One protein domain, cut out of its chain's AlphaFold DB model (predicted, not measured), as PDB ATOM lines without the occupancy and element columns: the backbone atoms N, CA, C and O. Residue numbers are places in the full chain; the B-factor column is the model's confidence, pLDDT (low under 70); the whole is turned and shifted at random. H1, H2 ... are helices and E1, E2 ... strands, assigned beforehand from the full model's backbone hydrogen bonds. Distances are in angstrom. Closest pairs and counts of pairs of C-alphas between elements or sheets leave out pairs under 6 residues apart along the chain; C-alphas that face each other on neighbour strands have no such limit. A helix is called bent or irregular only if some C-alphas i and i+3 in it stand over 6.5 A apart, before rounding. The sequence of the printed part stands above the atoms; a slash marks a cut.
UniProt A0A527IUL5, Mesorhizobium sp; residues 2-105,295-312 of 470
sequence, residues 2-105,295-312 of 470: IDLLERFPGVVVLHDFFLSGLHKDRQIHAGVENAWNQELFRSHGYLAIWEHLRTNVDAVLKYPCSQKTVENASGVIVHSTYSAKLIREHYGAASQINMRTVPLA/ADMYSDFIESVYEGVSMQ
ATOM      1  N   ILE A   2      -3.115  25.614  -0.331       79.44
ATOM      2  CA  ILE A   2      -2.215  26.765  -0.085       79.44
ATOM      3  C   ILE A   2      -2.925  27.909   0.659       79.44
ATOM      4  O   ILE A   2      -2.464  28.326   1.714       79.44
ATOM      5  N   ASP A   3      -4.092  28.338   0.179       82.69
ATOM      6  CA  ASP A   3      -4.832  29.450   0.802       82.69
ATOM      7  C   ASP A   3      -5.435  29.067   2.175       82.69
ATOM      8  O   ASP A   3      -5.745  29.924   2.998       82.69
ATOM      9  N   LEU A   4      -5.596  27.762   2.453       84.69
ATOM     10  CA  LEU A   4      -5.995  27.283   3.783       84.69
ATOM     11  C   LEU A   4      -4.823  27.328   4.761       84.69
ATOM     12  O   LEU A   4      -5.041  27.684   5.910       84.69
ATOM     13  N   LEU A   5      -3.606  27.012   4.308       83.81
ATOM     14  CA  LEU A   5      -2.400  27.081   5.135       83.81
ATOM     15  C   LEU A   5      -2.117  28.516   5.606       83.81
ATOM     16  O   LEU A   5      -1.679  28.709   6.729       83.81
ATOM     17  N   GLU A   6      -2.430  29.526   4.787       78.75
ATOM     18  CA  GLU A   6      -2.340  30.939   5.197       78.75
ATOM     19  C   GLU A   6      -3.278  31.291   6.353       78.75
ATOM     20  O   GLU A   6      -2.941  32.107   7.205       78.75
ATOM     21  N   ARG A   7      -4.469  30.689   6.378       79.75
ATOM     22  CA  ARG A   7      -5.484  30.953   7.407       79.75
ATOM     23  C   ARG A   7      -5.307  30.072   8.637       79.75
ATOM     24  O   ARG A   7      -5.669  30.475   9.736       79.75
ATOM     25  N   PHE A   8      -4.777  28.872   8.434       82.06
ATOM     26  CA  PHE A   8      -4.592  27.850   9.450       82.06
ATOM     27  C   PHE A   8      -3.185  27.249   9.311       82.06
ATOM     28  O   PHE A   8      -3.042  26.152   8.761       82.06
ATOM     29  N   PRO A   9      -2.144  27.961   9.788       80.69
ATOM     30  CA  PRO A   9      -0.790  27.424   9.838       80.69
ATOM     31  C   PRO A   9      -0.752  26.111  10.623       80.69
ATOM     32  O   PRO A   9      -1.412  25.970  11.657       80.69
ATOM     33  N   GLY A  10       0.018  25.151  10.127       86.50
ATOM     34  CA  GLY A  10       0.196  23.861  10.781       86.50
ATOM     35  C   GLY A  10       1.381  23.091  10.223       86.50
ATOM     36  O   GLY A  10       2.168  23.623   9.434       86.50
ATOM     37  N   VAL A  11       1.519  21.833  10.638       91.75
ATOM     38  CA  VAL A  11       2.579  20.954  10.132       91.75
ATOM     39  C   VAL A  11       2.271  20.530   8.695       91.75
ATOM     40  O   VAL A  11       1.203  19.991   8.408       91.75
ATOM     41  N   VAL A  12       3.220  20.757   7.787       93.69
ATOM     42  CA  VAL A  12       3.098  20.432   6.361       93.69
ATOM     43  C   VAL A  12       3.989  19.249   6.017       93.69
ATOM     44  O   VAL A  12       5.189  19.272   6.268       93.69
ATOM     45  N   VAL A  13       3.415  18.236   5.367       95.94
ATOM     46  CA  VAL A  13       4.193  17.184   4.702       95.94
ATOM     47  C   VAL A  13       4.490  17.631   3.280       95.94
ATOM     48  O   VAL A  13       3.611  17.612   2.419       95.94
ATOM     49  N   LEU A  14       5.729  18.042   3.033       94.19
ATOM     50  CA  LEU A  14       6.180  18.474   1.720       94.19
ATOM     51  C   LEU A  14       6.770  17.270   0.975       94.19
ATOM     52  O   LEU A  14       7.974  17.018   1.020       94.19
ATOM     53  N   HIS A  15       5.889  16.490   0.339       93.06
ATOM     54  CA  HIS A  15       6.285  15.288  -0.404       93.06
ATOM     55  C   HIS A  15       7.188  15.624  -1.595       93.06
ATOM     56  O   HIS A  15       8.241  15.014  -1.761       93.06
ATOM     57  N   ASP A  16       6.778  16.620  -2.381       90.50
ATOM     58  CA  ASP A  16       7.540  17.181  -3.488       90.50
ATOM     59  C   ASP A  16       8.031  18.571  -3.089       90.50
ATOM     60  O   ASP A  16       7.234  19.428  -2.701       90.50
ATOM     61  N   PHE A  17       9.333  18.828  -3.212       93.69
ATOM     62  CA  PHE A  17       9.882  20.137  -2.865       93.69
ATOM     63  C   PHE A  17       9.518  21.210  -3.901       93.69
ATOM     64  O   PHE A  17       9.379  22.384  -3.562       93.69
ATOM     65  N   PHE A  18       9.332  20.833  -5.166       94.56
ATOM     66  CA  PHE A  18       8.987  21.779  -6.224       94.56
ATOM     67  C   PHE A  18       7.472  21.837  -6.449       94.56
ATOM     68  O   PHE A  18       6.910  20.995  -7.154       94.56
ATOM     69  N   LEU A  19       6.837  22.910  -5.989       94.69
ATOM     70  CA  LEU A  19       5.423  23.215  -6.218       94.69
ATOM     71  C   LEU A  19       5.173  24.057  -7.484       94.69
ATOM     72  O   LEU A  19       4.034  24.380  -7.805       94.69
ATOM     73  N   SER A  20       6.201  24.384  -8.264       94.56
ATOM     74  CA  SER A  20       6.085  25.190  -9.489       94.56
ATOM     75  C   SER A  20       5.041  24.705 -10.497       94.56
ATOM     76  O   SER A  20       4.316  25.513 -11.078       94.56
ATOM     77  N   GLY A  21       4.919  23.385 -10.673       91.81
ATOM     78  CA  GLY A  21       3.908  22.787 -11.545       91.81
ATOM     79  C   GLY A  21       2.489  23.084 -11.059       91.81
ATOM     80  O   GLY A  21       1.637  23.441 -11.865       91.81
ATOM     81  N   LEU A  22       2.270  23.035  -9.740       92.12
ATOM     82  CA  LEU A  22       1.001  23.391  -9.105       92.12
ATOM     83  C   LEU A  22       0.668  24.875  -9.318       92.12
ATOM     84  O   LEU A  22      -0.464  25.198  -9.661       92.12
ATOM     85  N   HIS A  23       1.629  25.787  -9.152       92.38
ATOM     86  CA  HIS A  23       1.381  27.220  -9.362       92.38
ATOM     87  C   HIS A  23       1.068  27.555 -10.825       92.38
ATOM     88  O   HIS A  23       0.161  28.344 -11.095       92.38
ATOM     89  N   LYS A  24       1.755  26.908 -11.775       90.25
ATOM     90  CA  LYS A  24       1.436  27.026 -13.202       90.25
ATOM     91  C   LYS A  24       0.047  26.471 -13.523       90.25
ATOM     92  O   LYS A  24      -0.709  27.113 -14.248       90.25
ATOM     93  N   ASP A  25      -0.308  25.322 -12.954       90.12
ATOM     94  CA  ASP A  25      -1.629  24.711 -13.119       90.12
ATOM     95  C   ASP A  25      -2.755  25.603 -12.567       90.12
ATOM     96  O   ASP A  25      -3.744  25.844 -13.257       90.12
ATOM     97  N   ARG A  26      -2.563  26.204 -11.382       88.69
ATOM     98  CA  ARG A  26      -3.510  27.173 -10.794       88.69
ATOM     99  C   ARG A  26      -3.784  28.364 -11.713       88.69
ATOM    100  O   ARG A  26      -4.924  28.818 -11.789       88.69
ATOM    101  N   GLN A  27      -2.760  28.864 -12.403       89.12
ATOM    102  CA  GLN A  27      -2.929  29.972 -13.338       89.12
ATOM    103  C   GLN A  27      -3.678  29.549 -14.606       89.12
ATOM    104  O   GLN A  27      -4.558  30.271 -15.063       89.12
ATOM    105  N   ILE A  28      -3.337  28.391 -15.180       88.62
ATOM    106  CA  ILE A  28      -3.889  27.946 -16.469       88.62
ATOM    107  C   ILE A  28      -5.305  27.381 -16.317       88.62
ATOM    108  O   ILE A  28      -6.177  27.694 -17.124       88.62
ATOM    109  N   HIS A  29      -5.542  26.551 -15.301       86.38
ATOM    110  CA  HIS A  29      -6.767  25.757 -15.180       86.38
ATOM    111  C   HIS A  29      -7.704  26.236 -14.067       86.38
ATOM    112  O   HIS A  29      -8.916  26.109 -14.212       86.38
ATOM    113  N   ALA A  30      -7.177  26.807 -12.975       82.75
ATOM    114  CA  ALA A  30      -8.006  27.308 -11.869       82.75
ATOM    115  C   ALA A  30      -8.352  28.807 -11.984       82.75
ATOM    116  O   ALA A  30      -9.040  29.337 -11.114       82.75
ATOM    117  N   GLY A  31      -7.880  29.488 -13.035       82.12
ATOM    118  CA  GLY A  31      -8.187  30.895 -13.304       82.12
ATOM    119  C   GLY A  31      -7.612  31.879 -12.283       82.12
ATOM    120  O   GLY A  31      -8.082  33.012 -12.205       82.12
ATOM    121  N   VAL A  32      -6.616  31.470 -11.485       81.75
ATOM    122  CA  VAL A  32      -5.962  32.368 -10.526       81.75
ATOM    123  C   VAL A  32      -4.968  33.235 -11.286       81.75
ATOM    124  O   VAL A  32      -3.861  32.800 -11.615       81.75
ATOM    125  N   GLU A  33      -5.387  34.457 -11.597       84.12
ATOM    126  CA  GLU A  33      -4.591  35.399 -12.371       84.12
ATOM    127  C   GLU A  33      -3.213  35.625 -11.734       84.12
ATOM    128  O   GLU A  33      -3.079  35.808 -10.526       84.12
ATOM    129  N   ASN A  34      -2.174  35.579 -12.570       85.56
ATOM    130  CA  ASN A  34      -0.784  35.847 -12.207       85.56
ATOM    131  C   ASN A  34      -0.178  34.965 -11.088       85.56
ATOM    132  O   ASN A  34       0.914  35.266 -10.596       85.56
ATOM    133  N   ALA A  35      -0.831  33.857 -10.709       86.75
ATOM    134  CA  ALA A  35      -0.379  32.972  -9.630       86.75
ATOM    135  C   ALA A  35       1.042  32.425  -9.841       86.75
ATOM    136  O   ALA A  35       1.770  32.203  -8.871       86.75
ATOM    137  N   TRP A  36       1.441  32.204 -11.097       92.25
ATOM    138  CA  TRP A  36       2.775  31.714 -11.425       92.25
ATOM    139  C   TRP A  36       3.844  32.782 -11.191       92.25
ATOM    140  O   TRP A  36       4.790  32.530 -10.451       92.25
ATOM    141  N   ASN A  37       3.687  33.979 -11.767       92.06
ATOM    142  CA  ASN A  37       4.699  35.031 -11.634       92.06
ATOM    143  C   ASN A  37       4.789  35.551 -10.199       92.06
ATOM    144  O   ASN A  37       5.886  35.849  -9.734       92.06
ATOM    145  N   GLN A  38       3.664  35.628  -9.480       90.94
ATOM    146  CA  GLN A  38       3.665  36.008  -8.069       90.94
ATOM    147  C   GLN A  38       4.494  35.036  -7.231       90.94
ATOM    148  O   GLN A  38       5.362  35.475  -6.476       90.94
ATOM    149  N   GLU A  39       4.281  33.727  -7.385       91.50
ATOM    150  CA  GLU A  39       5.046  32.751  -6.610       91.50
ATOM    151  C   GLU A  39       6.500  32.655  -7.083       91.50
ATOM    152  O   GLU A  39       7.404  32.551  -6.257       91.50
ATOM    153  N   LEU A  40       6.750  32.742  -8.392       93.94
ATOM    154  CA  LEU A  40       8.101  32.735  -8.947       93.94
ATOM    155  C   LEU A  40       8.921  33.914  -8.412       93.94
ATOM    156  O   LEU A  40      10.039  33.725  -7.927       93.94
ATOM    157  N   PHE A  41       8.344  35.120  -8.424       92.94
ATOM    158  CA  PHE A  41       8.976  36.288  -7.830       92.94
ATOM    159  C   PHE A  41       9.128  36.132  -6.321       92.94
ATOM    160  O   PHE A  41      10.218  36.368  -5.807       92.94
ATOM    161  N   ARG A  42       8.083  35.727  -5.592       88.75
ATOM    162  CA  ARG A  42       8.164  35.546  -4.136       88.75
ATOM    163  C   ARG A  42       9.303  34.598  -3.772       88.75
ATOM    164  O   ARG A  42      10.148  34.966  -2.967       88.75
ATOM    165  N   SER A  43       9.353  33.444  -4.433       88.62
ATOM    166  CA  SER A  43      10.300  32.377  -4.126       88.62
ATOM    167  C   SER A  43      11.740  32.663  -4.572       88.62
ATOM    168  O   SER A  43      12.676  32.223  -3.917       88.62
ATOM    169  N   HIS A  44      11.939  33.358  -5.701       89.62
ATOM    170  CA  HIS A  44      13.260  33.411  -6.362       89.62
ATOM    171  C   HIS A  44      13.655  34.776  -6.937       89.62
ATOM    172  O   HIS A  44      14.796  34.979  -7.346       89.62
ATOM    173  N   GLY A  45      12.738  35.737  -6.942       91.69
ATOM    174  CA  GLY A  45      13.036  37.149  -7.160       91.69
ATOM    175  C   GLY A  45      13.214  37.550  -8.606       91.69
ATOM    176  O   GLY A  45      12.726  36.889  -9.524       91.69
ATOM    177  N   TYR A  46      13.866  38.694  -8.796       94.38
ATOM    178  CA  TYR A  46      13.977  39.338 -10.102       94.38
ATOM    179  C   TYR A  46      14.682  38.459 -11.132       94.38
ATOM    180  O   TYR A  46      14.214  38.392 -12.265       94.38
ATOM    181  N   LEU A  47      15.747  37.748 -10.743       93.75
ATOM    182  CA  LEU A  47      16.459  36.833 -11.636       93.75
ATOM    183  C   LEU A  47      15.523  35.773 -12.225       93.75
ATOM    184  O   LEU A  47      15.551  35.540 -13.428       93.75
ATOM    185  N   ALA A  48      14.659  35.173 -11.407       94.25
ATOM    186  CA  ALA A  48      13.767  34.117 -11.869       94.25
ATOM    187  C   ALA A  48      12.698  34.623 -12.841       94.25
ATOM    188  O   ALA A  48      12.427  33.970 -13.849       94.25
ATOM    189  N   ILE A  49      12.138  35.810 -12.589       95.38
ATOM    190  CA  ILE A  49      11.240  36.477 -13.543       95.38
ATOM    191  C   ILE A  49      11.982  36.829 -14.832       95.38
ATOM    192  O   ILE A  49      11.473  36.589 -15.927       95.38
ATOM    193  N   TRP A  50      13.185  37.388 -14.713       95.56
ATOM    194  CA  TRP A  50      13.989  37.776 -15.863       95.56
ATOM    195  C   TRP A  50      14.327  36.564 -16.731       95.56
ATOM    196  O   TRP A  50      14.092  36.601 -17.933       95.56
ATOM    197  N   GLU A  51      14.786  35.458 -16.143       95.25
ATOM    198  CA  GLU A  51      15.048  34.227 -16.886       95.25
ATOM    199  C   GLU A  51      13.778  33.671 -17.531       95.25
ATOM    200  O   GLU A  51      13.810  33.311 -18.708       95.25
ATOM    201  N   HIS A  52      12.662  33.656 -16.796       94.12
ATOM    202  CA  HIS A  52      11.378  33.180 -17.300       94.12
ATOM    203  C   HIS A  52      10.899  33.952 -18.538       94.12
ATOM    204  O   HIS A  52      10.325  33.347 -19.442       94.12
ATOM    205  N   LEU A  53      11.131  35.268 -18.590       93.19
ATOM    206  CA  LEU A  53      10.625  36.136 -19.659       93.19
ATOM    207  C   LEU A  53      11.650  36.448 -20.757       93.19
ATOM    208  O   LEU A  53      11.259  36.826 -21.861       93.19
ATOM    209  N   ARG A  54      12.954  36.354 -20.469       93.56
ATOM    210  CA  ARG A  54      14.034  36.810 -21.365       93.56
ATOM    211  C   ARG A  54      14.952  35.696 -21.856       93.56
ATOM    212  O   ARG A  54      15.825  35.969 -22.679       93.56
ATOM    213  N   THR A  55      14.784  34.466 -21.380       92.31
ATOM    214  CA  THR A  55      15.622  33.323 -21.770       92.31
ATOM    215  C   THR A  55      14.772  32.111 -22.159       92.31
ATOM    216  O   THR A  55      13.554  32.130 -22.032       92.31
ATOM    217  N   ASN A  56      15.419  31.039 -22.624       90.25
ATOM    218  CA  ASN A  56      14.761  29.767 -22.954       90.25
ATOM    219  C   ASN A  56      14.756  28.769 -21.780       90.25
ATOM    220  O   ASN A  56      14.548  27.574 -21.987       90.25
ATOM    221  N   VAL A  57      15.052  29.227 -20.560       91.25
ATOM    222  CA  VAL A  57      15.029  28.377 -19.366       91.25
ATOM    223  C   VAL A  57      13.595  27.934 -19.083       91.25
ATOM    224  O   VAL A  57      12.682  28.755 -18.999       91.25
ATOM    225  N   ASP A  58      13.397  26.633 -18.857       92.25
ATOM    226  CA  ASP A  58      12.139  26.147 -18.298       92.25
ATOM    227  C   ASP A  58      12.084  26.476 -16.801       92.25
ATOM    228  O   ASP A  58      12.556  25.727 -15.939       92.25
ATOM    229  N   ALA A  59      11.507  27.636 -16.493       93.56
ATOM    230  CA  ALA A  59      11.392  28.137 -15.131       93.56
ATOM    231  C   ALA A  59      10.602  27.186 -14.211       93.56
ATOM    232  O   ALA A  59      10.861  27.154 -13.011       93.56
ATOM    233  N   VAL A  60       9.688  26.367 -14.746       93.00
ATOM    234  CA  VAL A  60       8.935  25.387 -13.942       93.00
ATOM    235  C   VAL A  60       9.854  24.274 -13.454       93.00
ATOM    236  O   VAL A  60       9.695  23.793 -12.333       93.00
ATOM    237  N   LEU A  61      10.809  23.858 -14.282       91.06
ATOM    238  CA  LEU A  61      11.770  22.818 -13.925       91.06
ATOM    239  C   LEU A  61      12.910  23.356 -13.061       91.06
ATOM    240  O   LEU A  61      13.395  22.635 -12.198       91.06
ATOM    241  N   LYS A  62      13.320  24.613 -13.262       92.81
ATOM    242  CA  LYS A  62      14.437  25.217 -12.524       92.81
ATOM    243  C   LYS A  62      14.056  25.695 -11.123       92.81
ATOM    244  O   LYS A  62      14.853  25.563 -10.199       92.81
ATOM    245  N   TYR A  63      12.869  26.278 -10.961       93.81
ATOM    246  CA  TYR A  63      12.502  27.004  -9.749       93.81
ATOM    247  C   TYR A  63      11.450  26.247  -8.925       93.81
ATOM    248  O   TYR A  63      10.349  26.037  -9.422       93.81
ATOM    249  N   PRO A  64      11.738  25.866  -7.663       93.62
ATOM    250  CA  PRO A  64      10.819  25.085  -6.828       93.62
ATOM    251  C   PRO A  64       9.475  25.739  -6.515       93.62
ATOM    252  O   PRO A  64       8.450  25.066  -6.558       93.62
ATOM    253  N   CYS A  65       9.464  27.036  -6.208       93.56
ATOM    254  CA  CYS A  65       8.263  27.792  -5.854       93.56
ATOM    255  C   CYS A  65       7.502  27.224  -4.639       93.56
ATOM    256  O   CYS A  65       6.277  27.211  -4.630       93.56
ATOM    257  N   SER A  66       8.219  26.714  -3.633       91.88
ATOM    258  CA  SER A  66       7.644  26.198  -2.383       91.88
ATOM    259  C   SER A  66       7.829  27.129  -1.184       91.88
ATOM    260  O   SER A  66       7.363  26.790  -0.095       91.88
ATOM    261  N   GLN A  67       8.427  28.315  -1.369       88.12
ATOM    262  CA  GLN A  67       8.803  29.216  -0.274       88.12
ATOM    263  C   GLN A  67       7.591  29.578   0.573       88.12
ATOM    264  O   GLN A  67       7.627  29.400   1.782       88.12
ATOM    265  N   LYS A  68       6.487  29.992  -0.057       86.50
ATOM    266  CA  LYS A  68       5.250  30.337   0.653       86.50
ATOM    267  C   LYS A  68       4.729  29.195   1.531       86.50
ATOM    268  O   LYS A  68       4.250  29.430   2.635       86.50
ATOM    269  N   THR A  69       4.819  27.958   1.044       89.00
ATOM    270  CA  THR A  69       4.362  26.775   1.787       89.00
ATOM    271  C   THR A  69       5.281  26.475   2.968       89.00
ATOM    272  O   THR A  69       4.795  26.184   4.054       89.00
ATOM    273  N   VAL A  70       6.595  26.573   2.763       87.94
ATOM    274  CA  VAL A  70       7.606  26.354   3.805       87.94
ATOM    275  C   VAL A  70       7.532  27.434   4.883       87.94
ATOM    276  O   VAL A  70       7.553  27.115   6.064       87.94
ATOM    277  N   GLU A  71       7.406  28.698   4.482       82.19
ATOM    278  CA  GLU A  71       7.297  29.840   5.386       82.19
ATOM    279  C   GLU A  71       6.045  29.745   6.258       82.19
ATOM    280  O   GLU A  71       6.136  29.947   7.464       82.19
ATOM    281  N   ASN A  72       4.883  29.437   5.668       81.88
ATOM    282  CA  ASN A  72       3.594  29.408   6.375       81.88
ATOM    283  C   ASN A  72       3.370  28.132   7.204       81.88
ATOM    284  O   ASN A  72       2.346  28.013   7.878       81.88
ATOM    285  N   ALA A  73       4.281  27.161   7.142       87.00
ATOM    286  CA  ALA A  73       4.189  25.948   7.935       87.00
ATOM    287  C   ALA A  73       4.696  26.190   9.366       87.00
ATOM    288  O   ALA A  73       5.754  26.776   9.575       87.00
ATOM    289  N   SER A  74       3.983  25.660  10.363       84.88
ATOM    290  CA  SER A  74       4.472  25.616  11.753       84.88
ATOM    291  C   SER A  74       5.627  24.619  11.920       84.88
ATOM    292  O   SER A  74       6.473  24.767  12.798       84.88
ATOM    293  N   GLY A  75       5.679  23.616  11.042       89.31
ATOM    294  CA  GLY A  75       6.790  22.687  10.891       89.31
ATOM    295  C   GLY A  75       6.695  21.954   9.557       89.31
ATOM    296  O   GLY A  75       5.601  21.751   9.029       89.31
ATOM    297  N   VAL A  76       7.832  21.554   8.995       93.25
ATOM    298  CA  VAL A  76       7.903  20.881   7.691       93.25
ATOM    299  C   VAL A  76       8.406  19.453   7.859       93.25
ATOM    300  O   VAL A  76       9.473  19.209   8.419       93.25
ATOM    301  N   ILE A  77       7.658  18.491   7.335       96.75
ATOM    302  CA  ILE A  77       8.091  17.101   7.218       96.75
ATOM    303  C   ILE A  77       8.478  16.833   5.768       96.75
ATOM    304  O   ILE A  77       7.682  17.062   4.859       96.75
ATOM    305  N   VAL A  78       9.679  16.300   5.564       96.94
ATOM    306  CA  VAL A  78      10.160  15.811   4.263       96.94
ATOM    307  C   VAL A  78      10.576  14.349   4.359       96.94
ATOM    308  O   VAL A  78      10.866  13.853   5.447       96.94
ATOM    309  N   HIS A  79      10.650  13.655   3.225       97.12
ATOM    310  CA  HIS A  79      10.896  12.208   3.209       97.12
ATOM    311  C   HIS A  79      12.345  11.768   3.004       97.12
ATOM    312  O   HIS A  79      12.642  10.583   3.135       97.12
ATOM    313  N   SER A  80      13.240  12.707   2.705       96.31
ATOM    314  CA  SER A  80      14.649  12.435   2.424       96.31
ATOM    315  C   SER A  80      15.540  13.563   2.926       96.31
ATOM    316  O   SER A  80      15.100  14.711   3.083       96.31
ATOM    317  N   THR A  81      16.810  13.249   3.170       95.50
ATOM    318  CA  THR A  81      17.807  14.278   3.497       95.50
ATOM    319  C   THR A  81      18.111  15.178   2.296       95.50
ATOM    320  O   THR A  81      18.437  16.349   2.473       95.50
ATOM    321  N   TYR A  82      17.910  14.676   1.078       95.50
ATOM    322  CA  TYR A  82      18.012  15.395  -0.180       95.50
ATOM    323  C   TYR A  82      16.965  16.508  -0.271       95.50
ATOM    324  O   TYR A  82      17.315  17.653  -0.536       95.50
ATOM    325  N   SER A  83      15.699  16.218   0.042       94.69
ATOM    326  CA  SER A  83      14.648  17.245   0.093       94.69
ATOM    327  C   SER A  83      14.938  18.304   1.167       94.69
ATOM    328  O   SER A  83      14.842  19.505   0.915       94.69
ATOM    329  N   ALA A  84      15.420  17.875   2.341       92.81
ATOM    330  CA  ALA A  84      15.881  18.786   3.392       92.81
ATOM    331  C   ALA A  84      17.057  19.672   2.938       92.81
ATOM    332  O   ALA A  84      17.123  20.851   3.292       92.81
ATOM    333  N   LYS A  85      17.990  19.118   2.157       92.19
ATOM    334  CA  LYS A  85      19.109  19.853   1.562       92.19
ATOM    335  C   LYS A  85      18.607  20.895   0.560       92.19
ATOM    336  O   LYS A  85      19.010  22.046   0.684       92.19
ATOM    337  N   LEU A  86      17.685  20.538  -0.334       92.19
ATOM    338  CA  LEU A  86      17.096  21.471  -1.302       92.19
ATOM    339  C   LEU A  86      16.407  22.662  -0.618       92.19
ATOM    340  O   LEU A  86      16.607  23.804  -1.028       92.19
ATOM    341  N   ILE A  87      15.660  22.422   0.466       89.00
ATOM    342  CA  ILE A  87      15.064  23.499   1.274       89.00
ATOM    343  C   ILE A  87      16.147  24.462   1.775       89.00
ATOM    344  O   ILE A  87      16.014  25.674   1.617       89.00
ATOM    345  N   ARG A  88      17.241  23.942   2.345       86.00
ATOM    346  CA  ARG A  88      18.344  24.773   2.859       86.00
ATOM    347  C   ARG A  88      19.107  25.497   1.751       86.00
ATOM    348  O   ARG A  88      19.590  26.597   1.989       86.00
ATOM    349  N   GLU A  89      19.243  24.895   0.575       86.00
ATOM    350  CA  GLU A  89      19.930  25.501  -0.570       86.00
ATOM    351  C   GLU A  89      19.126  26.660  -1.163       86.00
ATOM    352  O   GLU A  89      19.687  27.720  -1.420       86.00
ATOM    353  N   HIS A  90      17.813  26.491  -1.330       84.12
ATOM    354  CA  HIS A  90      16.966  27.517  -1.940       84.12
ATOM    355  C   HIS A  90      16.489  28.586  -0.957       84.12
ATOM    356  O   HIS A  90      16.323  29.736  -1.354       84.12
ATOM    357  N   TYR A  91      16.259  28.227   0.309       78.69
ATOM    358  CA  TYR A  91      15.703  29.133   1.325       78.69
ATOM    359  C   TYR A  91      16.695  29.460   2.451       78.69
ATOM    360  O   TYR A  91      16.359  30.169   3.398       78.69
ATOM    361  N   GLY A  92      17.949  29.023   2.298       70.44
ATOM    362  CA  GLY A  92      19.100  29.383   3.123       70.44
ATOM    363  C   GLY A  92      19.274  28.514   4.365       70.44
ATOM    364  O   GLY A  92      18.331  28.249   5.098       70.44
ATOM    365  N   ALA A  93      20.513  28.131   4.678       58.94
ATOM    366  CA  ALA A  93      20.833  27.377   5.895       58.94
ATOM    367  C   ALA A  93      20.605  28.173   7.198       58.94
ATOM    368  O   ALA A  93      20.444  27.578   8.259       58.94
ATOM    369  N   ALA A  94      20.586  29.510   7.116       49.47
ATOM    370  CA  ALA A  94      20.280  30.404   8.235       49.47
ATOM    371  C   ALA A  94      18.776  30.490   8.548       49.47
ATOM    372  O   ALA A  94      18.389  31.066   9.565       49.47
ATOM    373  N   SER A  95      17.924  29.939   7.678       58.88
ATOM    374  CA  SER A  95      16.494  29.868   7.929       58.88
ATOM    375  C   SER A  95      16.250  28.897   9.094       58.88
ATOM    376  O   SER A  95      16.619  27.726   9.050       58.88
ATOM    377  N   GLN A  96      15.655  29.392  10.181       68.00
ATOM    378  CA  GLN A  96      15.231  28.588  11.335       68.00
ATOM    379  C   GLN A  96      13.985  27.748  10.992       68.00
ATOM    380  O   GLN A  96      13.004  27.746  11.731       68.00
ATOM    381  N   ILE A  97      13.978  27.084   9.831       77.50
ATOM    382  CA  ILE A  97      12.858  26.244   9.409       77.50
ATOM    383  C   ILE A  97      12.813  25.048  10.352       77.50
ATOM    384  O   ILE A  97      13.721  24.211  10.361       77.50
ATOM    385  N   ASN A  98      11.740  24.964  11.134       85.88
ATOM    386  CA  ASN A  98      11.473  23.800  11.954       85.88
ATOM    387  C   ASN A  98      11.118  22.626  11.031       85.88
ATOM    388  O   ASN A  98      10.041  22.599  10.437       85.88
ATOM    389  N   MET A  99      12.050  21.692  10.844       91.25
ATOM    390  CA  MET A  99      11.927  20.625   9.856       91.25
ATOM    391  C   MET A  99      12.397  19.286  10.411       91.25
ATOM    392  O   MET A  99      13.448  19.205  11.050       91.25
ATOM    393  N   ARG A 100      11.683  18.211  10.061       95.19
ATOM    394  CA  ARG A 100      12.101  16.832  10.330       95.19
ATOM    395  C   ARG A 100      12.056  15.979   9.071       95.19
ATOM    396  O   ARG A 100      11.100  16.015   8.300       95.19
ATOM    397  N   THR A 101      13.085  15.157   8.893       96.88
ATOM    398  CA  THR A 101      13.071  14.096   7.887       96.88
ATOM    399  C   THR A 101      12.387  12.863   8.473       96.88
ATOM    400  O   THR A 101      12.875  12.290   9.448       96.88
ATOM    401  N   VAL A 102      11.261  12.456   7.886       97.62
ATOM    402  CA  VAL A 102      10.523  11.234   8.236       97.62
ATOM    403  C   VAL A 102      10.440  10.349   6.992       97.62
ATOM    404  O   VAL A 102       9.845  10.790   6.007       97.62
ATOM    405  N   PRO A 103      11.000   9.121   6.998       96.62
ATOM    406  CA  PRO A 103      10.961   8.236   5.837       96.62
ATOM    407  C   PRO A 103       9.550   8.085   5.264       96.62
ATOM    408  O   PRO A 103       8.557   8.104   5.994       96.62
ATOM    409  N   LEU A 104       9.443   7.921   3.944       96.50
ATOM    410  CA  LEU A 104       8.149   7.652   3.321       96.50
ATOM    411  C   LEU A 104       7.632   6.290   3.800       96.50
ATOM    412  O   LEU A 104       8.221   5.255   3.478       96.50
ATOM    413  N   ALA A 105       6.539   6.300   4.561       95.62
ATOM    414  CA  ALA A 105       5.917   5.090   5.079       95.62
ATOM    415  C   ALA A 105       5.434   4.194   3.932       95.62
ATOM    416  O   ALA A 105       4.712   4.639   3.033       95.62
ATOM    417  N   ALA A 295       4.905   6.739  11.804       97.88
ATOM    418  CA  ALA A 295       3.853   7.325  12.634       97.88
ATOM    419  C   ALA A 295       4.377   7.859  13.978       97.88
ATOM    420  O   ALA A 295       3.971   8.945  14.381       97.88
ATOM    421  N   ASP A 296       5.302   7.148  14.627       98.12
ATOM    422  CA  ASP A 296       5.960   7.612  15.855       98.12
ATOM    423  C   ASP A 296       6.758   8.899  15.600       98.12
ATOM    424  O   ASP A 296       6.561   9.901  16.281       98.12
ATOM    425  N   MET A 297       7.570   8.933  14.537       98.19
ATOM    426  CA  MET A 297       8.324  10.136  14.159       98.19
ATOM    427  C   MET A 297       7.423  11.320  13.777       98.19
ATOM    428  O   MET A 297       7.781  12.468  14.049       98.19
ATOM    429  N   TYR A 298       6.282  11.048  13.134       98.00
ATOM    430  CA  TYR A 298       5.244  12.037  12.847       98.00
ATOM    431  C   TYR A 298       4.671  12.607  14.144       98.00
ATOM    432  O   TYR A 298       4.668  13.823  14.308       98.00
ATOM    433  N   SER A 299       4.226  11.737  15.056       97.94
ATOM    434  CA  SER A 299       3.639  12.126  16.340       97.94
ATOM    435  C   SER A 299       4.614  12.978  17.145       97.94
ATOM    436  O   SER A 299       4.289  14.110  17.477       97.94
ATOM    437  N   ASP A 300       5.836  12.488  17.362       97.56
ATOM    438  CA  ASP A 300       6.872  13.197  18.118       97.56
ATOM    439  C   ASP A 300       7.130  14.607  17.566       97.56
ATOM    440  O   ASP A 300       7.320  15.559  18.318       97.56
ATOM    441  N   PHE A 301       7.176  14.751  16.236       96.25
ATOM    442  CA  PHE A 301       7.442  16.046  15.617       96.25
ATOM    443  C   PHE A 301       6.260  16.995  15.730       96.25
ATOM    444  O   PHE A 301       6.459  18.160  16.062       96.25
ATOM    445  N   ILE A 302       5.051  16.501  15.458       94.88
ATOM    446  CA  ILE A 302       3.832  17.300  15.559       94.88
ATOM    447  C   ILE A 302       3.696  17.833  16.985       94.88
ATOM    448  O   ILE A 302       3.583  19.042  17.142       94.88
ATOM    449  N   GLU A 303       3.808  16.976  18.003       94.56
ATOM    450  CA  GLU A 303       3.733  17.410  19.404       94.56
ATOM    451  C   GLU A 303       4.803  18.470  19.713       94.56
ATOM    452  O   GLU A 303       4.469  19.553  20.190       94.56
ATOM    453  N   SER A 304       6.062  18.247  19.312       91.62
ATOM    454  CA  SER A 304       7.146  19.218  19.552       91.62
ATOM    455  C   SER A 304       6.934  20.589  18.890       91.62
ATOM    456  O   SER A 304       7.422  21.599  19.392       91.62
ATOM    457  N   VAL A 305       6.209  20.656  17.765       88.25
ATOM    458  CA  VAL A 305       5.879  21.924  17.088       88.25
ATOM    459  C   VAL A 305       4.883  22.744  17.913       88.25
ATOM    460  O   VAL A 305       4.941  23.973  17.883       88.25
ATOM    461  N   TYR A 306       3.991  22.083  18.655       86.31
ATOM    462  CA  TYR A 306       2.921  22.721  19.428       86.31
ATOM    463  C   TYR A 306       3.234  22.875  20.927       86.31
ATOM    464  O   TYR A 306       2.396  23.374  21.673       86.31
ATOM    465  N   GLU A 307       4.439  22.518  21.384       85.19
ATOM    466  CA  GLU A 307       4.889  22.783  22.763       85.19
ATOM    467  C   GLU A 307       5.178  24.280  23.036       85.19
ATOM    468  O   GLU A 307       5.238  24.697  24.195       85.19
ATOM    469  N   GLY A 308       5.372  25.099  21.993       75.06
ATOM    470  CA  GLY A 308       5.651  26.540  22.086       75.06
ATOM    471  C   GLY A 308       4.447  27.444  21.794       75.06
ATOM    472  O   GLY A 308       3.362  26.978  21.467       75.06
ATOM    473  N   VAL A 309       4.649  28.768  21.864       73.12
ATOM    474  CA  VAL A 309       3.632  29.750  21.435       73.12
ATOM    475  C   VAL A 309       3.453  29.655  19.922       73.12
ATOM    476  O   VAL A 309       4.395  29.883  19.162       73.12
ATOM    477  N   SER A 310       2.242  29.344  19.482       73.75
ATOM    478  CA  SER A 310       1.854  29.272  18.078       73.75
ATOM    479  C   SER A 310       1.226  30.584  17.586       73.75
ATOM    480  O   SER A 310       0.792  31.435  18.363       73.75
ATOM    481  N   MET A 311       1.110  30.737  16.262       73.44
ATOM    482  CA  MET A 311       0.304  31.808  15.652       73.44
ATOM    483  C   MET A 311      -1.131  31.816  16.204       73.44
ATOM    484  O   MET A 311      -1.715  32.878  16.410       73.44
ATOM    485  N   GLN A 312      -1.705  30.632  16.447       74.38
ATOM    486  CA  GLN A 312      -3.070  30.499  16.954       74.38
ATOM    487  C   GLN A 312      -3.195  31.018  18.386       74.38
ATOM    488  O   GLN A 312      -4.211  31.629  18.705       74.38
TER     489      GLN A 312
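AT A GLANCE: This is residues 2 to 105 and 295 to 312 of the 470 residues of a protein of Mesorhizobium sp (UniProt A0A527IUL5). The model has two lobes set end to end: in one, the small sheet E1 E2 E3 has H7 over one face and H6 over the opposite face, and in the other H2, the bent helix H3 and H4 pack together without any strand. Short H5 sits between the lobes, nearest the mean of the C-alphas, and H1 lies off to one side of it. The printed part has 122 residues with seven named helices and three named strands, in the order H1 E1 H2 H3 H4 H5 E2 H6 E3 H7; the sheet runs E1 E2 E3, all parallel, and the class is mostly helix. The whole is compact, with a radius of gyration of the C-alphas of 15.4 A, yet elongated in outline, spanning 46 by 29 by 28 A.

HOW THE PARTS SIT: H1, residues 2 to 7, touches no helix. E1, residues 11 to 13, is an edge strand. H2, residues 20 to 28, and H3a, residues 35 to 43, form a helical hairpin: they touch, closest at the C-alphas of His 23 and Trp 36, 5.1 A, at a shallow tilt of 31 degrees, opposite ways. H3a is one arm of H3, residues 35 to 54, assigned as one helix by its hydrogen bonds but bent, with C-alphas 43 and 46 9.9 A apart. H3b, residues 46 to 54, touches H3a at a steep tilt of 42 degrees, closest at the C-alphas of Phe 41 and Ile 49, 6.1 A. H4, residues 59 to 62, touches H2, with the C-alphas of Ser 20 and Val 60 closest at 5.3 A, and only just touches H3b, with 3 pairs of C-alphas within 8 A, the closest those of His 52 and Ala 59, 5.5 A. H5, residues 67 to 71, touches H3a, closest at the C-alphas of Ser 43 and Gln 67, 5.2 A; it only grazes the sheet, with its residues 69 to 70. H1 and H5 are close but not clearly touching, with the C-alphas of Ile 2 and Thr 69 closest at 6.8 A. E2, residues 75 to 78, is the inner strand, parallel to E1 at 15 degrees; N 77 and O 12, 2.8 A apart, are within hydrogen-bond range. E1, H2 H3 H4 H5 and E2 make a strand-helix-strand unit, two parallel neighbour strands with helices between. H6, residues 81 to 91, is on the sheet at a height of 10.4 A, over E2 and E3, residues 99 to 101, with its local plane only just fitted, to 6 C-alphas. E2 and E3 are parallel at 24 degrees, with N 100 and O 76 at 2.9 A; E2, H6 and E3 make a second such unit, its crossover right-handed. H7, residues 295 to 306, is on the opposite face from H6, at a height of 9.2 A, along the strands at 6 degrees to E2 on the local plane. H6 and H7 are apart. Each O i to N i+4 pair is within hydrogen-bond range in H2, H3a, H3b, H5, H6 and H7, against 1 of 2 in H1; H4 is too short for such a pair.

IN THESE COORDINATES: H1 begins at C-alpha 2, (-2.215, 26.765, -0.085). From first to last C-alpha, H2 is 12.5 A long, H3a 12.0 A, H3b 11.5 A, E2 10.1 A, H6 15.2 A and H7 16.9 A. H3b ends at C-alpha 54, (14.034, 36.810, -21.365), and H7 ends at C-alpha 306, (2.921, 22.721, 19.428).

THE WHOLE: The two C-alphas farthest apart are those of Arg 54 and Asp 296, 48.0 A. Residues 106 to 294 are not printed, and C-alphas 105 and 295 are 8.1 A apart across this cut, in the link from E3 to H7. Of the links printed whole, none is long. Mean pLDDT of the printed part is 88.8; residues 93 to 96, in the short link from H6 to E3, are under 70.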